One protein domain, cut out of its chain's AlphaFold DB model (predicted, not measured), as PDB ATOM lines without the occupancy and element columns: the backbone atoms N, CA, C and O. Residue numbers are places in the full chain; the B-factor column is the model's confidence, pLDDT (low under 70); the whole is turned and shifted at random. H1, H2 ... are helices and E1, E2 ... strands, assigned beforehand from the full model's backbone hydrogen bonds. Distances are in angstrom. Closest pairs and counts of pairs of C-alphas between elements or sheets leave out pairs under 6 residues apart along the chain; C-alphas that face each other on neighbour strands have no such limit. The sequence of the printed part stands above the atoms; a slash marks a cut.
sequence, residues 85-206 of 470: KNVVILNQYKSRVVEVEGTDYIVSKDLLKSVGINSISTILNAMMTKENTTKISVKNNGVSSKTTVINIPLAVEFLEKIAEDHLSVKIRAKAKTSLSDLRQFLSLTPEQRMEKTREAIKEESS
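Overview. This is residues 85 to 206 of the 470 residues of the protein "S1 motif domain-containing protein" of Bacillus megaterium (UniProt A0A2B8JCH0). A strongly twisted sheet of five strands folds back on itself, E1 and E2 facing E5 and E4 with E3 as the hinge, and the short helix H1 packs on it from one face. The helical hairpin of H3 and H4 reaches away from the sheet, with the small helix H2 packed on H3, while H5 covers E1 from the opposite face to H1 and H3. The printed part has 122 residues, with five named helices and five named strands in the order E1 E2 E3 H1 H2 E4 E5 H3 H4 H5; the sheet's order is E1 - E2 - E3 - E5 - E4, all antiparallel, and the class is mixed, helices and strands. The whole is compact, with a radius of gyration of the C-alphas of 14.0 A and spans of 38 by 27 by 26 A.

Along the chain. E1, residues 85 to 90, is 16.0 A from first to last C-alpha and begins at C-alpha 85 (-35.368, -28.407, 5.469). E2, residues 93 to 100, is 22.4 A long, and E3, residues 103 to 107, is 13.2 A. E4, residues 133 to 140, is 18.5 A and bends by 66 degrees at residue 137; E5, residues 143 to 151, is 23.1 A and bends by 56 degrees at residue 146. H1, residues 108 to 115, is 11.2 A, and H2, residues 122 to 127, is 8.7 A. H3, residues 152 to 165, is 19.9 A. H4, residues 169 to 187, is 27.0 A and begins at C-alpha 169 (-4.101, -23.505, 13.178). H5, residues 190 to 206, is 24.4 A and ends at C-alpha 206 (-37.448, -16.565, 22.803).

Arrangement. E1, E2 and E3 form a meander, each strand the antiparallel neighbour of the one before. In the hairpin E1 and E2, N 88 and O 95 are within hydrogen-bond range at 2.9 A. In the hairpin E2 and E3, N 98 and O 105 are 2.8 A apart. The pairing is staggered: E2 pairs with E1 over residues 93 to 97 and with E3 over residues 97 to 100. Between E3 and E5, N 106 and O 150 are 2.8 A apart, and in the hairpin E4 and E5, N 147 and O 136 are 2.8 A apart. E3, H1, H2 and E4 make a split strand-helix-strand unit, two strands running the same way with E5 between them, and its crossover is right-handed. H1 is on the sheet; its closest C-alphas to E2 are those of Ser 95 and Asp 110, 5.0 A. H3 is on the same face, over E3 and E5, and stands up from the sheet at 45 degrees. H5 is on the opposite face over E1, with the C-alphas of Val 87 and Thr 197 closest at 5.0 A. H4 is on the sheet but over none of its strands, at a height over the sheet of 6.2 A. H3 and H4, a helical hairpin, touch at a shallow tilt of 28 degrees, opposite ways, closest at the C-alphas of Ala 163 and Arg 172, 4.3 A. H4 touches H1 with residues 171 to 178 alone, closest at the C-alphas of Val 115 and Lys 174, 5.2 A. H2 is not on the sheet; it touches H3, closest at the C-alphas of Leu 124 and Phe 158, 7.3 A. In H2, H3 and H4 every O i to N i+4 pair is within hydrogen-bond range, against 3 of 4 in H1 and 12 of 13 in H5.

Size, cuts and confidence. The two C-alphas farthest apart are those of Ala 126 and Ser 206, 40.5 A. The printed part has no cut and no long link; H1 to H2 is short, and the others are tight. The mean pLDDT of the printed part is 78.7, with values under 70 at residues 118 to 132, 140 to 143, 167, 169 and 203 to 206.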
ATOM      1  N   LYS A  85     -34.912 -27.134   4.903       81.81
ATOM      2  CA  LYS A  85     -35.368 -28.407   5.469       81.81
ATOM      3  C   LYS A  85     -34.886 -28.599   6.904       81.81
ATOM      4  O   LYS A  85     -35.660 -28.999   7.762       81.81
ATOM      5  N   ASN A  86     -33.606 -28.321   7.161       84.56
ATOM      6  CA  ASN A  86     -32.994 -28.467   8.482       84.56
ATOM      7  C   ASN A  86     -32.037 -27.306   8.787       84.56
ATOM      8  O   ASN A  86     -31.507 -26.657   7.881       84.56
ATOM      9  N   VAL A  87     -31.749 -27.096  10.070       84.44
ATOM     10  CA  VAL A  87     -30.693 -26.189  10.537       84.44
ATOM     11  C   VAL A  87     -29.685 -26.987  11.356       84.44
ATOM     12  O   VAL A  87     -30.041 -27.646  12.330       84.44
ATOM     13  N   VAL A  88     -28.412 -26.916  10.967       86.25
ATOM     14  CA  VAL A  88     -27.294 -27.534  11.688       86.25
ATOM     15  C   VAL A  88     -26.431 -26.453  12.331       86.25
ATOM     16  O   VAL A  88     -26.106 -25.451  11.701       86.25
ATOM     17  N   ILE A  89     -26.053 -26.636  13.593       86.06
ATOM     18  CA  ILE A  89     -25.156 -25.715  14.299       86.06
ATOM     19  C   ILE A  89     -23.726 -26.207  14.083       86.06
ATOM     20  O   ILE A  89     -23.368 -27.264  14.584       86.06
ATOM     21  N   LEU A  90     -22.925 -25.451  13.334       83.25
ATOM     22  CA  LEU A  90     -21.521 -25.743  13.047       83.25
ATOM     23  C   LEU A  90     -20.641 -24.716  13.751       83.25
ATOM     24  O   LEU A  90     -20.680 -23.533  13.409       83.25
ATOM     25  N   ASN A  91     -19.853 -25.144  14.733       85.62
ATOM     26  CA  ASN A  91     -18.954 -24.291  15.504       85.62
ATOM     27  C   ASN A  91     -19.654 -23.008  16.011       85.62
ATOM     28  O   ASN A  91     -19.162 -21.897  15.816       85.62
ATOM     29  N   GLN A  92     -20.832 -23.172  16.628       82.81
ATOM     30  CA  GLN A  92     -21.719 -22.097  17.123       82.81
ATOM     31  C   GLN A  92     -22.420 -21.252  16.038       82.81
ATOM     32  O   GLN A  92     -23.135 -20.309  16.370       82.81
ATOM     33  N   TYR A  93     -22.276 -21.588  14.752       84.25
ATOM     34  CA  TYR A  93     -22.971 -20.915  13.652       84.25
ATOM     35  C   TYR A  93     -24.102 -21.776  13.094       84.25
ATOM     36  O   TYR A  93     -23.887 -22.909  12.665       84.25
ATOM     37  N   LYS A  94     -25.312 -21.216  13.031       85.44
ATOM     38  CA  LYS A  94     -26.457 -21.856  12.373       85.44
ATOM     39  C   LYS A  94     -26.226 -21.903  10.863       85.44
ATOM     40  O   LYS A  94     -26.030 -20.868  10.228       85.44
ATOM     41  N   SER A  95     -26.253 -23.102  10.300       86.44
ATOM     42  CA  SER A  95     -26.080 -23.370   8.877       86.44
ATOM     43  C   SER A  95     -27.319 -24.049   8.318       86.44
ATOM     44  O   SER A  95     -27.822 -25.017   8.886       86.44
ATOM     45  N   ARG A  96     -27.836 -23.517   7.210       88.00
ATOM     46  CA  ARG A  96     -29.077 -24.004   6.597       88.00
ATOM     47  C   ARG A  96     -28.807 -25.187   5.680       88.00
ATOM     48  O   ARG A  96     -27.880 -25.148   4.868       88.00
ATOM     49  N   VAL A  97     -29.661 -26.195   5.796       85.69
ATOM     50  CA  VAL A  97     -29.704 -27.370   4.930       85.69
ATOM     51  C   VAL A  97     -30.992 -27.329   4.118       85.69
ATOM     52  O   VAL A  97     -32.078 -27.106   4.654       85.69
ATOM     53  N   VAL A  98     -30.861 -27.530   2.818       86.38
ATOM     54  CA  VAL A  98     -31.911 -27.401   1.804       86.38
ATOM     55  C   VAL A  98     -31.967 -28.683   0.989       86.38
ATOM     56  O   VAL A  98     -30.933 -29.286   0.724       86.38
ATOM     57  N   GLU A  99     -33.159 -29.103   0.592       84.44
ATOM     58  CA  GLU A  99     -33.331 -30.292  -0.240       84.44
ATOM     59  C   GLU A  99     -33.572 -29.888  -1.691       84.44
ATOM     60  O   GLU A  99     -34.429 -29.055  -1.987       84.44
ATOM     61  N   VAL A 100     -32.797 -30.479  -2.596       81.88
ATOM     62  CA  VAL A 100     -32.916 -30.282  -4.042       81.88
ATOM     63  C   VAL A 100     -32.951 -31.662  -4.674       81.88
ATOM     64  O   VAL A 100     -32.011 -32.435  -4.505       81.88
ATOM     65  N   GLU A 101     -34.047 -31.980  -5.365       79.69
ATOM     66  CA  GLU A 101     -34.209 -33.254  -6.090       79.69
ATOM     67  C   GLU A 101     -33.966 -34.498  -5.201       79.69
ATOM     68  O   GLU A 101     -33.373 -35.484  -5.628       79.69
ATOM     69  N   GLY A 102     -34.402 -34.448  -3.935       79.19
ATOM     70  CA  GLY A 102     -34.248 -35.554  -2.976       79.19
ATOM     71  C   GLY A 102     -32.857 -35.674  -2.342       79.19
ATOM     72  O   GLY A 102     -32.598 -36.625  -1.608       79.19
ATOM     73  N   THR A 103     -31.954 -34.728  -2.618       82.44
ATOM     74  CA  THR A 103     -30.608 -34.676  -2.032       82.44
ATOM     75  C   THR A 103     -30.478 -33.467  -1.111       82.44
ATOM     76  O   THR A 103     -30.902 -32.362  -1.454       82.44
ATOM     77  N   ASP A 104     -29.876 -33.664   0.063       85.56
ATOM     78  CA  ASP A 104     -29.650 -32.602   1.041       85.56
ATOM     79  C   ASP A 104     -28.350 -31.830   0.723       85.56
ATOM     80  O   ASP A 104     -27.269 -32.407   0.583       85.56
ATOM     81  N   TYR A 105     -28.441 -30.503   0.673       87.50
ATOM     82  CA  TYR A 105     -27.333 -29.578   0.444       87.50
ATOM     83  C   TYR A 105     -27.193 -28.608   1.615       87.50
ATOM     84  O   TYR A 105     -28.175 -28.238   2.251       87.50
ATOM     85  N   ILE A 106     -25.979 -28.128   1.874       88.19
ATOM     86  CA  ILE A 106     -25.703 -27.077   2.854       88.19
ATOM     87  C   ILE A 106     -25.389 -25.750   2.164       88.19
ATOM     88  O   ILE A 106     -24.709 -25.696   1.133       88.19
ATOM     89  N   VAL A 107     -25.863 -24.643   2.737       87.44
ATOM     90  CA  VAL A 107     -25.556 -23.302   2.231       87.44
ATOM     91  C   VAL A 107     -24.063 -23.002   2.389       87.44
ATOM     92  O   VAL A 107     -23.546 -22.889   3.500       87.44
ATOM     93  N   SER A 108     -23.371 -22.809   1.260       83.50
ATOM     94  CA  SER A 108     -21.910 -22.614   1.216       83.50
ATOM     95  C   SER A 108     -21.422 -21.465   2.101       83.50
ATOM     96  O   SER A 108     -20.427 -21.589   2.810       83.50
ATOM     97  N   LYS A 109     -22.143 -20.340   2.093       83.38
ATOM     98  CA  LYS A 109     -21.803 -19.149   2.878       83.38
ATOM     99  C   LYS A 109     -21.853 -19.418   4.382       83.38
ATOM    100  O   LYS A 109     -21.019 -18.886   5.113       83.38
ATOM    101  N   ASP A 110     -22.806 -20.225   4.834       85.19
ATOM    102  CA  ASP A 110     -22.971 -20.541   6.252       85.19
ATOM    103  C   ASP A 110     -21.863 -21.510   6.705       85.19
ATOM    104  O   ASP A 110     -21.206 -21.274   7.721       85.19
ATOM    105  N   LEU A 111     -21.541 -22.504   5.864       84.81
ATOM    106  CA  LEU A 111     -20.410 -23.415   6.066       84.81
ATOM    107  C   LEU A 111     -19.078 -22.654   6.194       84.81
ATOM    108  O   LEU A 111     -18.332 -22.871   7.148       84.81
ATOM    109  N   LEU A 112     -18.788 -21.720   5.283       83.12
ATOM    110  CA  LEU A 112     -17.557 -20.920   5.319       83.12
ATOM    111  C   LEU A 112     -17.461 -20.038   6.569       83.12
ATOM    112  O   LEU A 112     -16.395 -19.950   7.190       83.12
ATOM    113  N   LYS A 113     -18.577 -19.417   6.970       84.06
ATOM    114  CA  LYS A 113     -18.650 -18.630   8.207       84.06
ATOM    115  C   LYS A 113     -18.311 -19.477   9.432       84.06
ATOM    116  O   LYS A 113     -17.554 -18.997  10.275       84.06
ATOM    117  N   SER A 114     -18.783 -20.727   9.494       83.88
ATOM    118  CA  SER A 114     -18.500 -21.629  10.623       83.88
ATOM    119  C   SER A 114     -16.998 -21.833  10.858       83.88
ATOM    120  O   SER A 114     -16.520 -21.862  11.994       83.88
ATOM    121  N   VAL A 115     -16.224 -21.854   9.773       83.31
ATOM    122  CA  VAL A 115     -14.774 -22.069   9.789       83.31
ATOM    123  C   VAL A 115     -13.989 -20.742   9.872       83.31
ATOM    124  O   VAL A 115     -12.797 -20.721  10.181       83.31
ATOM    125  N   GLY A 116     -14.670 -19.601   9.716       77.31
ATOM    126  CA  GLY A 116     -14.083 -18.260   9.781       77.31
ATOM    127  C   GLY A 116     -13.432 -17.803   8.476       77.31
ATOM    128  O   GLY A 116     -12.460 -17.049   8.517       77.31
ATOM    129  N   ILE A 117     -13.945 -18.268   7.337       76.00
ATOM    130  CA  ILE A 117     -13.478 -17.898   6.002       76.00
ATOM    131  C   ILE A 117     -14.499 -16.921   5.392       76.00
ATOM    132  O   ILE A 117     -15.668 -17.258   5.221       76.00
ATOM    133  N   ASN A 118     -14.074 -15.687   5.093       60.38
ATOM    134  CA  ASN A 118     -14.973 -14.604   4.650       60.38
ATOM    135  C   ASN A 118     -15.256 -14.598   3.136       60.38
ATOM    136  O   ASN A 118     -16.199 -13.939   2.695       60.38
ATOM    137  N   SER A 119     -14.454 -15.308   2.341       58.94
ATOM    138  CA  SER A 119     -14.592 -15.430   0.887       58.94
ATOM    139  C   SER A 119     -14.460 -16.889   0.456       58.94
ATOM    140  O   SER A 119     -13.978 -17.727   1.213       58.94
ATOM    141  N   ILE A 120     -14.908 -17.209  -0.756       58.16
ATOM    142  CA  ILE A 120     -14.702 -18.535  -1.343       58.16
ATOM    143  C   ILE A 120     -13.187 -18.772  -1.411       58.16
ATOM    144  O   ILE A 120     -12.492 -18.117  -2.188       58.16
ATOM    145  N   SER A 121     -12.664 -19.631  -0.533       54.34
ATOM    146  CA  SER A 121     -11.232 -19.929  -0.482       54.34
ATOM    147  C   SER A 121     -10.796 -20.608  -1.778       54.34
ATOM    148  O   SER A 121     -11.605 -21.232  -2.464       54.34
ATOM    149  N   THR A 122      -9.510 -20.540  -2.118       56.75
ATOM    150  CA  THR A 122      -8.930 -21.302  -3.238       56.75
ATOM    151  C   THR A 122      -9.241 -22.796  -3.124       56.75
ATOM    152  O   THR A 122      -9.529 -23.437  -4.127       56.75
ATOM    153  N   ILE A 123      -9.276 -23.323  -1.893       54.94
ATOM    154  CA  ILE A 123      -9.672 -24.704  -1.585       54.94
ATOM    155  C   ILE A 123     -11.137 -24.945  -1.970       54.94
ATOM    156  O   ILE A 123     -11.446 -25.933  -2.627       54.94
ATOM    157  N   LEU A 124     -12.034 -24.023  -1.608       60.91
ATOM    158  CA  LEU A 124     -13.447 -24.135  -1.949       60.91
ATOM    159  C   LEU A 124     -13.659 -24.009  -3.464       60.91
ATOM    160  O   LEU A 124     -14.404 -24.797  -4.023       60.91
ATOM    161  N   ASN A 125     -12.966 -23.095  -4.150       65.50
ATOM    162  CA  ASN A 125     -13.018 -22.986  -5.616       65.50
ATOM    163  C   ASN A 125     -12.524 -24.256  -6.319       65.50
ATOM    164  O   ASN A 125     -13.108 -24.654  -7.321       65.50
ATOM    165  N   ALA A 126     -11.476 -24.897  -5.795       59.97
ATOM    166  CA  ALA A 126     -10.959 -26.148  -6.343       59.97
ATOM    167  C   ALA A 126     -11.931 -27.328  -6.154       59.97
ATOM    168  O   ALA A 126     -11.914 -28.261  -6.950       59.97
ATOM    169  N   MET A 127     -12.777 -27.288  -5.119       61.38
ATOM    170  CA  MET A 127     -13.749 -28.346  -4.801       61.38
ATOM    171  C   MET A 127     -15.169 -28.053  -5.324       61.38
ATOM    172  O   MET A 127     -15.974 -28.967  -5.483       61.38
ATOM    173  N   MET A 128     -15.491 -26.792  -5.627       67.44
ATOM    174  CA  MET A 128     -16.773 -26.370  -6.196       67.44
ATOM    175  C   MET A 128     -16.791 -26.536  -7.721       67.44
ATOM    176  O   MET A 128     -16.635 -25.573  -8.472       67.44
ATOM    177  N   THR A 129     -17.026 -27.758  -8.194       68.50
ATOM    178  CA  THR A 129     -17.324 -28.021  -9.612       68.50
ATOM    179  C   THR A 129     -18.826 -27.892  -9.897       68.50
ATOM    180  O   THR A 129     -19.663 -27.920  -8.988       68.50
ATOM    181  N   LYS A 130     -19.197 -27.735 -11.179       62.16
ATOM    182  CA  LYS A 130     -20.609 -27.644 -11.614       62.16
ATOM    183  C   LYS A 130     -21.422 -28.907 -11.305       62.16
ATOM    184  O   LYS A 130     -22.635 -28.822 -11.211       62.16
ATOM    185  N   GLU A 131     -20.754 -30.046 -11.157       63.41
ATOM    186  CA  GLU A 131     -21.364 -31.347 -10.846       63.41
ATOM    187  C   GLU A 131     -21.772 -31.459  -9.370       63.41
ATOM    188  O   GLU A 131     -22.639 -32.243  -9.003       63.41
ATOM    189  N   ASN A 132     -21.172 -30.618  -8.530       68.25
ATOM    190  CA  ASN A 132     -21.100 -30.785  -7.083       68.25
ATOM    191  C   ASN A 132     -21.664 -29.586  -6.307       68.25
ATOM    192  O   ASN A 132     -21.766 -29.597  -5.075       68.25
ATOM    193  N   THR A 133     -22.027 -28.533  -7.040       73.62
ATOM    194  CA  THR A 133     -22.647 -27.323  -6.515       73.62
ATOM    195  C   THR A 133     -23.867 -26.959  -7.333       73.62
ATOM    196  O   THR A 133     -23.849 -26.973  -8.561       73.62
ATOM    197  N   THR A 134     -24.928 -26.564  -6.644       79.19
ATOM    198  CA  THR A 134     -26.143 -26.053  -7.276       79.19
ATOM    199  C   THR A 134     -26.434 -24.651  -6.753       79.19
ATOM    200  O   THR A 134     -25.967 -24.240  -5.689       79.19
ATOM    201  N   LYS A 135     -27.145 -23.849  -7.547       80.19
ATOM    202  CA  LYS A 135     -27.594 -22.515  -7.134       80.19
ATOM    203  C   LYS A 135     -29.084 -22.570  -6.885       80.19
ATOM    204  O   LYS A 135     -29.842 -22.808  -7.819       80.19
ATOM    205  N   ILE A 136     -29.491 -22.274  -5.661       80.56
ATOM    206  CA  ILE A 136     -30.900 -22.250  -5.276       80.56
ATOM    207  C   ILE A 136     -31.289 -20.894  -4.709       80.56
ATOM    208  O   ILE A 136     -30.452 -20.159  -4.188       80.56
ATOM    209  N   SER A 137     -32.561 -20.535  -4.838       77.62
ATOM    210  CA  SER A 137     -33.068 -19.305  -4.240       77.62
ATOM    211  C   SER A 137     -33.353 -19.553  -2.765       77.62
ATOM    212  O   SER A 137     -34.198 -20.378  -2.445       77.62
ATOM    213  N   VAL A 138     -32.652 -18.846  -1.880       78.69
ATOM    214  CA  VAL A 138     -32.880 -18.895  -0.427       78.69
ATOM    215  C   VAL A 138     -33.011 -17.466   0.078       78.69
ATOM    216  O   VAL A 138     -32.307 -16.565  -0.398       78.69
ATOM    217  N   LYS A 139     -33.921 -17.233   1.025       72.75
ATOM    218  CA  LYS A 139     -34.039 -15.952   1.721       72.75
ATOM    219  C   LYS A 139     -32.783 -15.686   2.546       72.75
ATOM    220  O   LYS A 139     -32.355 -16.507   3.349       72.75
ATOM    221  N   ASN A 140     -32.171 -14.536   2.300       68.00
ATOM    222  CA  ASN A 140     -31.087 -13.975   3.090       68.00
ATOM    223  C   ASN A 140     -31.511 -12.566   3.508       68.00
ATOM    224  O   ASN A 140     -31.756 -11.713   2.653       68.00
ATOM    225  N   ASN A 141     -31.589 -12.326   4.808       65.81
ATOM    226  CA  ASN A 141     -32.143 -11.142   5.449       65.81
ATOM    227  C   ASN A 141     -33.518 -10.749   4.869       65.81
ATOM    228  O   ASN A 141     -33.756  -9.589   4.539       65.81
ATOM    229  N   GLY A 142     -34.399 -11.731   4.651       62.59
ATOM    230  CA  GLY A 142     -35.733 -11.530   4.072       62.59
ATOM    231  C   GLY A 142     -35.804 -11.398   2.552       62.59
ATOM    232  O   GLY A 142     -36.903 -11.443   1.996       62.59
ATOM    233  N   VAL A 143     -34.668 -11.284   1.860       66.38
ATOM    234  CA  VAL A 143     -34.611 -11.145   0.398       66.38
ATOM    235  C   VAL A 143     -34.202 -12.473  -0.232       66.38
ATOM    236  O   VAL A 143     -33.157 -13.035   0.093       66.38
ATOM    237  N   SER A 144     -35.017 -12.996  -1.152       72.06
ATOM    238  CA  SER A 144     -34.676 -14.223  -1.882       72.06
ATOM    239  C   SER A 144     -33.501 -13.962  -2.824       72.06
ATOM    240  O   SER A 144     -33.542 -13.051  -3.650       72.06
ATOM    241  N   SER A 145     -32.434 -14.749  -2.691       74.69
ATOM    242  CA  SER A 145     -31.220 -14.604  -3.495       74.69
ATOM    243  C   SER A 145     -30.698 -15.964  -3.945       74.69
ATOM    244  O   SER A 145     -30.702 -16.932  -3.180       74.69
ATOM    245  N   LYS A 146     -30.221 -16.036  -5.197       81.19
ATOM    246  CA  LYS A 146     -29.571 -17.238  -5.737       81.19
ATOM    247  C   LYS A 146     -28.259 -17.477  -4.994       81.19
ATOM    248  O   LYS A 146     -27.275 -16.775  -5.216       81.19
ATOM    249  N   THR A 147     -28.263 -18.474  -4.125       80.38
ATOM    250  CA  THR A 147     -27.161 -18.839  -3.243       80.38
ATOM    251  C   THR A 147     -26.587 -20.182  -3.674       80.38
ATOM    252  O   THR A 147     -27.323 -21.107  -4.018       80.38
ATOM    253  N   THR A 148     -25.260 -20.287  -3.679       83.31
ATOM    254  CA  THR A 148     -24.558 -21.539  -3.971       83.31
ATOM    255  C   THR A 148     -24.687 -22.490  -2.786       83.31
ATOM    256  O   THR A 148     -24.414 -22.102  -1.644       83.31
ATOM    257  N   VAL A 149     -25.056 -23.734  -3.051       84.25
ATOM    258  CA  VAL A 149     -25.169 -24.794  -2.050       84.25
ATOM    259  C   VAL A 149     -24.273 -25.966  -2.429       84.25
ATOM    260  O   VAL A 149     -23.955 -26.164  -3.602       84.25
ATOM    261  N   ILE A 150     -23.797 -26.681  -1.413       85.94
ATOM    262  CA  ILE A 150     -22.796 -27.744  -1.530       85.94
ATOM    263  C   ILE A 150     -23.427 -29.026  -1.016       85.94
ATOM    264  O   ILE A 150     -24.093 -29.002   0.017       85.94
ATOM    265  N   ASN A 151     -23.223 -30.136  -1.717       87.56
ATOM    266  CA  ASN A 151     -23.703 -31.427  -1.242       87.56
ATOM    267  C   ASN A 151     -23.056 -31.772   0.116       87.56
ATOM    268  O   ASN A 151     -21.878 -31.480   0.337       87.56
ATOM    269  N   ILE A 152     -23.800 -32.386   1.038       87.00
ATOM    270  CA  ILE A 152     -23.291 -32.663   2.389       87.00
ATOM    271  C   ILE A 152     -22.022 -33.545   2.403       87.00
ATOM    272  O   ILE A 152     -21.095 -33.188   3.129       87.00
ATOM    273  N   PRO A 153     -21.895 -34.633   1.614       86.44
ATOM    274  CA  PRO A 153     -20.664 -35.427   1.559       86.44
ATOM    275  C   PRO A 153     -19.435 -34.598   1.168       86.44
ATOM    276  O   PRO A 153     -18.375 -34.741   1.768       86.44
ATOM    277  N   LEU A 154     -19.592 -33.651   0.241       83.38
ATOM    278  CA  LEU A 154     -18.513 -32.740  -0.144       83.38
ATOM    279  C   LEU A 154     -18.220 -31.695   0.924       83.38
ATOM    280  O   LEU A 154     -17.079 -31.277   1.074       83.38
ATOM    281  N   ALA A 155     -19.230 -31.257   1.676       85.94
ATOM    282  CA  ALA A 155     -19.002 -30.394   2.828       85.94
ATOM    283  C   ALA A 155     -18.153 -31.110   3.893       85.94
ATOM    284  O   ALA A 155     -17.307 -30.469   4.514       85.94
ATOM    285  N   VAL A 156     -18.331 -32.426   4.069       88.56
ATOM    286  CA  VAL A 156     -17.474 -33.251   4.935       88.56
ATOM    287  C   VAL A 156     -16.049 -33.311   4.383       88.56
ATOM    288  O   VAL A 156     -15.129 -32.926   5.099       88.56
ATOM    289  N   GLU A 157     -15.869 -33.693   3.116       86.38
ATOM    290  CA  GLU A 157     -14.546 -33.770   2.470       86.38
ATOM    291  C   GLU A 157     -13.808 -32.417   2.506       86.38
ATOM    292  O   GLU A 157     -12.615 -32.329   2.797       86.38
ATOM    293  N   PHE A 158     -14.536 -31.325   2.286       85.00
ATOM    294  CA  PHE A 158     -14.006 -29.970   2.376       85.00
ATOM    295  C   PHE A 158     -13.521 -29.628   3.788       85.00
ATOM    296  O   PHE A 158     -12.439 -29.057   3.954       85.00
ATOM    297  N   LEU A 159     -14.303 -29.964   4.817       86.12
ATOM    298  CA  LEU A 159     -13.908 -29.737   6.205       86.12
ATOM    299  C   LEU A 159     -12.727 -30.626   6.615       86.12
ATOM    300  O   LEU A 159     -11.871 -30.149   7.359       86.12
ATOM    301  N   GLU A 160     -12.647 -31.863   6.115       87.81
ATOM    302  CA  GLU A 160     -11.502 -32.768   6.302       87.81
ATOM    303  C   GLU A 160     -10.233 -32.153   5.715       87.81
ATOM    304  O   GLU A 160      -9.260 -31.925   6.437       87.81
ATOM    305  N   LYS A 161     -10.288 -31.742   4.446       82.19
ATOM    306  CA  LYS A 161      -9.155 -31.117   3.762       82.19
ATOM    307  C   LYS A 161      -8.707 -29.824   4.436       82.19
ATOM    308  O   LYS A 161      -7.512 -29.585   4.598       82.19
ATOM    309  N   ILE A 162      -9.639 -28.980   4.893       80.06
ATOM    310  CA  ILE A 162      -9.267 -27.789   5.670       80.06
ATOM    311  C   ILE A 162      -8.641 -28.182   7.004       80.06
ATOM    312  O   ILE A 162      -7.666 -27.553   7.409       80.06
ATOM    313  N   ALA A 163      -9.193 -29.166   7.709       83.50
ATOM    314  CA  ALA A 163      -8.689 -29.592   9.008       83.50
ATOM    315  C   ALA A 163      -7.252 -30.136   8.941       83.50
ATOM    316  O   ALA A 163      -6.516 -29.990   9.925       83.50
ATOM    317  N   GLU A 164      -6.861 -30.722   7.811       81.56
ATOM    318  CA  GLU A 164      -5.528 -31.273   7.557       81.56
ATOM    319  C   GLU A 164      -4.563 -30.205   7.020       81.56
ATOM    320  O   GLU A 164      -3.567 -29.873   7.680       81.56
ATOM    321  N   ASP A 165      -4.918 -29.580   5.895       73.69
ATOM    322  CA  ASP A 165      -3.971 -28.849   5.046       73.69
ATOM    323  C   ASP A 165      -3.943 -27.333   5.290       73.69
ATOM    324  O   ASP A 165      -3.054 -26.629   4.805       73.69
ATOM    325  N   HIS A 166      -4.907 -26.774   6.030       74.12
ATOM    326  CA  HIS A 166      -5.004 -25.320   6.132       74.12
ATOM    327  C   HIS A 166      -3.874 -24.709   6.989       74.12
ATOM    328  O   HIS A 166      -3.682 -25.057   8.154       74.12
ATOM    329  N   LEU A 167      -3.176 -23.697   6.454       66.69
ATOM    330  CA  LEU A 167      -2.017 -23.039   7.091       66.69
ATOM    331  C   LEU A 167      -2.318 -22.481   8.497       66.69
ATOM    332  O   LEU A 167      -1.508 -22.566   9.420       66.69
ATOM    333  N   SER A 168      -3.506 -21.899   8.682       72.25
ATOM    334  CA  SER A 168      -3.939 -21.357   9.977       72.25
ATOM    335  C   SER A 168      -4.427 -22.448  10.935       72.25
ATOM    336  O   SER A 168      -5.473 -23.057  10.719       72.25
ATOM    337  N   VAL A 169      -3.728 -22.605  12.066       68.75
ATOM    338  CA  VAL A 169      -4.101 -23.505  13.178       68.75
ATOM    339  C   VAL A 169      -5.506 -23.206  13.711       68.75
ATOM    340  O   VAL A 169      -6.260 -24.128  14.010       68.75
ATOM    341  N   LYS A 170      -5.892 -21.925  13.785       75.25
ATOM    342  CA  LYS A 170      -7.226 -21.513  14.252       75.25
ATOM    343  C   LYS A 170      -8.325 -21.990  13.304       75.25
ATOM    344  O   LYS A 170      -9.377 -22.419  13.759       75.25
ATOM    345  N   ILE A 171      -8.071 -21.919  11.999       79.62
ATOM    346  CA  ILE A 171      -9.012 -22.368  10.969       79.62
ATOM    347  C   ILE A 171      -9.101 -23.898  10.973       79.62
ATOM    348  O   ILE A 171     -10.207 -24.423  10.975       79.62
ATOM    349  N   ARG A 172      -7.973 -24.612  11.113       80.38
ATOM    350  CA  ARG A 172      -7.967 -26.077  11.289       80.38
ATOM    351  C   ARG A 172      -8.772 -26.527  12.503       80.38
ATOM    352  O   ARG A 172      -9.579 -27.441  12.396       80.38
ATOM    353  N   ALA A 173      -8.578 -25.874  13.648       80.25
ATOM    354  CA  ALA A 173      -9.320 -26.190  14.865       80.25
ATOM    355  C   ALA A 173     -10.829 -25.985  14.672       80.25
ATOM    356  O   ALA A 173     -11.608 -26.878  14.988       80.25
ATOM    357  N   LYS A 174     -11.236 -24.854  14.081       87.25
ATOM    358  CA  LYS A 174     -12.645 -24.589  13.760       87.25
ATOM    359  C   LYS A 174     -13.224 -25.597  12.769       87.25
ATOM    360  O   LYS A 174     -14.344 -26.044  12.969       87.25
ATOM    361  N   ALA A 175     -12.466 -25.978  11.741       88.00
ATOM    362  CA  ALA A 175     -12.887 -26.988  10.776       88.00
ATOM    363  C   ALA A 175     -13.097 -28.356  11.436       88.00
ATOM    364  O   ALA A 175     -14.103 -28.998  11.161       88.00
ATOM    365  N   LYS A 176     -12.220 -28.765  12.366       90.00
ATOM    366  CA  LYS A 176     -12.399 -29.998  13.157       90.00
ATOM    367  C   LYS A 176     -13.670 -29.961  14.004       90.00
ATOM    368  O   LYS A 176     -14.394 -30.952  14.038       90.00
ATOM    369  N   THR A 177     -13.958 -28.830  14.646       89.12
ATOM    370  CA  THR A 177     -15.205 -28.648  15.403       89.12
ATOM    371  C   THR A 177     -16.421 -28.729  14.479       89.12
ATOM    372  O   THR A 177     -17.277 -29.579  14.693       89.12
ATOM    373  N   SER A 178     -16.453 -27.946  13.393       89.44
ATOM    374  CA  SER A 178     -17.546 -27.982  12.410       89.44
ATOM    375  C   SER A 178     -17.738 -29.374  11.795       89.44
ATOM    376  O   SER A 178     -18.863 -29.784  11.534       89.44
ATOM    377  N   LEU A 179     -16.659 -30.124  11.570       90.75
ATOM    378  CA  LEU A 179     -16.710 -31.490  11.053       90.75
ATOM    379  C   LEU A 179     -17.339 -32.450  12.061       90.75
ATOM    380  O   LEU A 179     -18.174 -33.271  11.683       90.75
ATOM    381  N   SER A 180     -16.959 -32.344  13.336       90.31
ATOM    382  CA  SER A 180     -17.568 -33.122  14.416       90.31
ATOM    383  C   SER A 180     -19.068 -32.838  14.513       90.31
ATOM    384  O   SER A 180     -19.866 -33.774  14.551       90.31
ATOM    385  N   ASP A 181     -19.452 -31.561  14.476       89.75
ATOM    386  CA  ASP A 181     -20.850 -31.129  14.540       89.75
ATOM    387  C   ASP A 181     -21.660 -31.659  13.345       89.75
ATOM    388  O   ASP A 181     -22.766 -32.181  13.506       89.75
ATOM    389  N   LEU A 182     -21.086 -31.596  12.137       89.75
ATOM    390  CA  LEU A 182     -21.728 -32.089  10.921       89.75
ATOM    391  C   LEU A 182     -21.896 -33.615  10.941       89.75
ATOM    392  O   LEU A 182     -22.960 -34.122  10.584       89.75
ATOM    393  N   ARG A 183     -20.886 -34.365  11.401       90.44
ATOM    394  CA  ARG A 183     -20.982 -35.826  11.558       90.44
ATOM    395  C   ARG A 183     -22.005 -36.214  12.621       90.44
ATOM    396  O   ARG A 183     -22.777 -37.147  12.406       90.44
ATOM    397  N   GLN A 184     -22.060 -35.478  13.732       89.56
ATOM    398  CA  GLN A 184     -23.087 -35.685  14.748       89.56
ATOM    399  C   GLN A 184     -24.478 -35.454  14.155       89.56
ATOM    400  O   GLN A 184     -25.354 -36.295  14.328       89.56
ATOM    401  N   PHE A 185     -24.681 -34.370  13.407       87.88
ATOM    402  CA  PHE A 185     -25.945 -34.099  12.723       87.88
ATOM    403  C   PHE A 185     -26.342 -35.224  11.754       87.88
ATOM    404  O   PHE A 185     -27.490 -35.670  11.758       87.88
ATOM    405  N   LEU A 186     -25.387 -35.740  10.977       87.94
ATOM    406  CA  LEU A 186     -25.608 -36.857  10.059       87.94
ATOM    407  C   LEU A 186     -25.944 -38.177  10.769       87.94
ATOM    408  O   LEU A 186     -26.691 -38.981  10.217       87.94
ATOM    409  N   SER A 187     -25.461 -38.386  11.994       87.81
ATOM    410  CA  SER A 187     -25.792 -39.576  12.792       87.81
ATOM    411  C   SER A 187     -27.215 -39.575  13.371       87.81
ATOM    412  O   SER A 187     -27.706 -40.623  13.780       87.81
ATOM    413  N   LEU A 188     -27.888 -38.418  13.399       88.00
ATOM    414  CA  LEU A 188     -29.248 -38.292  13.928       88.00
ATOM    415  C   LEU A 188     -30.287 -38.812  12.938       88.00
ATOM    416  O   LEU A 188     -30.130 -38.662  11.720       88.00
ATOM    417  N   THR A 189     -31.393 -39.334  13.473       86.00
ATOM    418  CA  THR A 189     -32.560 -39.701  12.665       86.00
ATOM    419  C   THR A 189     -33.222 -38.450  12.070       86.00
ATOM    420  O   THR A 189     -33.085 -37.354  12.623       86.00
ATOM    421  N   PRO A 190     -33.967 -38.569  10.954       82.31
ATOM    422  CA  PRO A 190     -34.680 -37.432  10.368       82.31
ATOM    423  C   PRO A 190     -35.585 -36.699  11.372       82.31
ATOM    424  O   PRO A 190     -35.600 -35.472  11.398       82.31
ATOM    425  N   GLU A 191     -36.270 -37.433  12.252       79.75
ATOM    426  CA  GLU A 191     -37.132 -36.864  13.298       79.75
ATOM    427  C   GLU A 191     -36.337 -36.038  14.321       79.75
ATOM    428  O   GLU A 191     -36.713 -34.907  14.631       79.75
ATOM    429  N   GLN A 192     -35.182 -36.541  14.765       84.19
ATOM    430  CA  GLN A 192     -34.290 -35.824  15.682       84.19
ATOM    431  C   GLN A 192     -33.680 -34.568  15.043       84.19
ATOM    432  O   GLN A 192     -33.476 -33.559  15.719       84.19
ATOM    433  N   ARG A 193     -33.384 -34.598  13.736       85.00
ATOM    434  CA  ARG A 193     -32.903 -33.413  12.999       85.00
ATOM    435  C   ARG A 193     -33.979 -32.333  12.928       85.00
ATOM    436  O   ARG A 193     -33.670 -31.156  13.121       85.00
ATOM    437  N   MET A 194     -35.229 -32.733  12.710       80.69
ATOM    438  CA  MET A 194     -36.374 -31.822  12.712       80.69
ATOM    439  C   MET A 194     -36.610 -31.218  14.099       80.69
ATOM    440  O   MET A 194     -36.855 -30.017  14.206       80.69
ATOM    441  N   GLU A 195     -36.496 -32.012  15.164       81.12
ATOM    442  CA  GLU A 195     -36.622 -31.532  16.544       81.12
ATOM    443  C   GLU A 195     -35.524 -30.522  16.900       81.12
ATOM    444  O   GLU A 195     -35.840 -29.400  17.294       81.12
ATOM    445  N   LYS A 196     -34.253 -30.833  16.615       81.50
ATOM    446  CA  LYS A 196     -33.141 -29.882  16.799       81.50
ATOM    447  C   LYS A 196     -33.288 -28.617  15.961       81.50
ATOM    448  O   LYS A 196     -32.930 -27.530  16.407       81.50
ATOM    449  N   THR A 197     -33.824 -28.739  14.749       80.44
ATOM    450  CA  THR A 197     -34.123 -27.579  13.902       80.44
ATOM    451  C   THR A 197     -35.183 -26.696  14.563       80.44
ATOM    452  O   THR A 197     -35.020 -25.478  14.617       80.44
ATOM    453  N   ARG A 198     -36.243 -27.290  15.129       78.81
ATOM    454  CA  ARG A 198     -37.282 -26.554  15.868       78.81
ATOM    455  C   ARG A 198     -36.727 -25.877  17.118       78.81
ATOM    456  O   ARG A 198     -37.071 -24.725  17.361       78.81
ATOM    457  N   GLU A 199     -35.868 -26.550  17.878       80.31
ATOM    458  CA  GLU A 199     -35.184 -25.962  19.038       80.31
ATOM    459  C   GLU A 199     -34.317 -24.768  18.626       80.31
ATOM    460  O   GLU A 199     -34.471 -23.678  19.174       80.31
ATOM    461  N   ALA A 200     -33.496 -24.929  17.582       75.44
ATOM    462  CA  ALA A 200     -32.633 -23.869  17.069       75.44
ATOM    463  C   ALA A 200     -33.422 -22.644  16.572       75.44
ATOM    464  O   ALA A 200     -32.940 -21.516  16.692       75.44
ATOM    465  N   ILE A 201     -34.624 -22.842  16.023       73.38
ATOM    466  CA  ILE A 201     -35.522 -21.754  15.609       73.38
ATOM    467  C   ILE A 201     -36.210 -21.115  16.832       73.38
ATOM    468  O   ILE A 201     -36.345 -19.894  16.897       73.38
ATOM    469  N   LYS A 202     -36.616 -21.913  17.829       73.75
ATOM    470  CA  LYS A 202     -37.331 -21.449  19.033       73.75
ATOM    471  C   LYS A 202     -36.447 -20.651  19.997       73.75
ATOM    472  O   LYS A 202     -36.927 -19.703  20.618       73.75
ATOM    473  N   GLU A 203     -35.165 -20.986  20.123       61.69
ATOM    474  CA  GLU A 203     -34.219 -20.184  20.919       61.69
ATOM    475  C   GLU A 203     -34.101 -18.742  20.397       61.69
ATOM    476  O   GLU A 203     -33.913 -17.808  21.175       61.69
ATOM    477  N   GLU A 204     -34.290 -18.538  19.091       56.03
ATOM    478  CA  GLU A 204     -34.184 -17.225  18.447       56.03
ATOM    479  C   GLU A 204     -35.457 -16.383  18.618       56.03
ATOM    480  O   GLU A 204     -35.372 -15.171  18.803       56.03
ATOM    481  N   SER A 205     -36.638 -17.014  18.647       54.47
ATOM    482  CA  SER A 205     -37.887 -16.313  18.976       54.47
ATOM    483  C   SER A 205     -37.962 -15.940  20.461       54.47
ATOM    484  O   SER A 205     -38.425 -14.852  20.801       54.47
ATOM    485  N   SER A 206     -37.421 -16.781  21.347       47.97
ATOM    486  CA  SER A 206     -37.448 -16.565  22.803       47.97
ATOM    487  C   SER A 206     -36.489 -15.465  23.279       47.97
ATOM    488  O   SER A 206     -36.764 -14.801  24.275       47.97
TER     489      SER A 206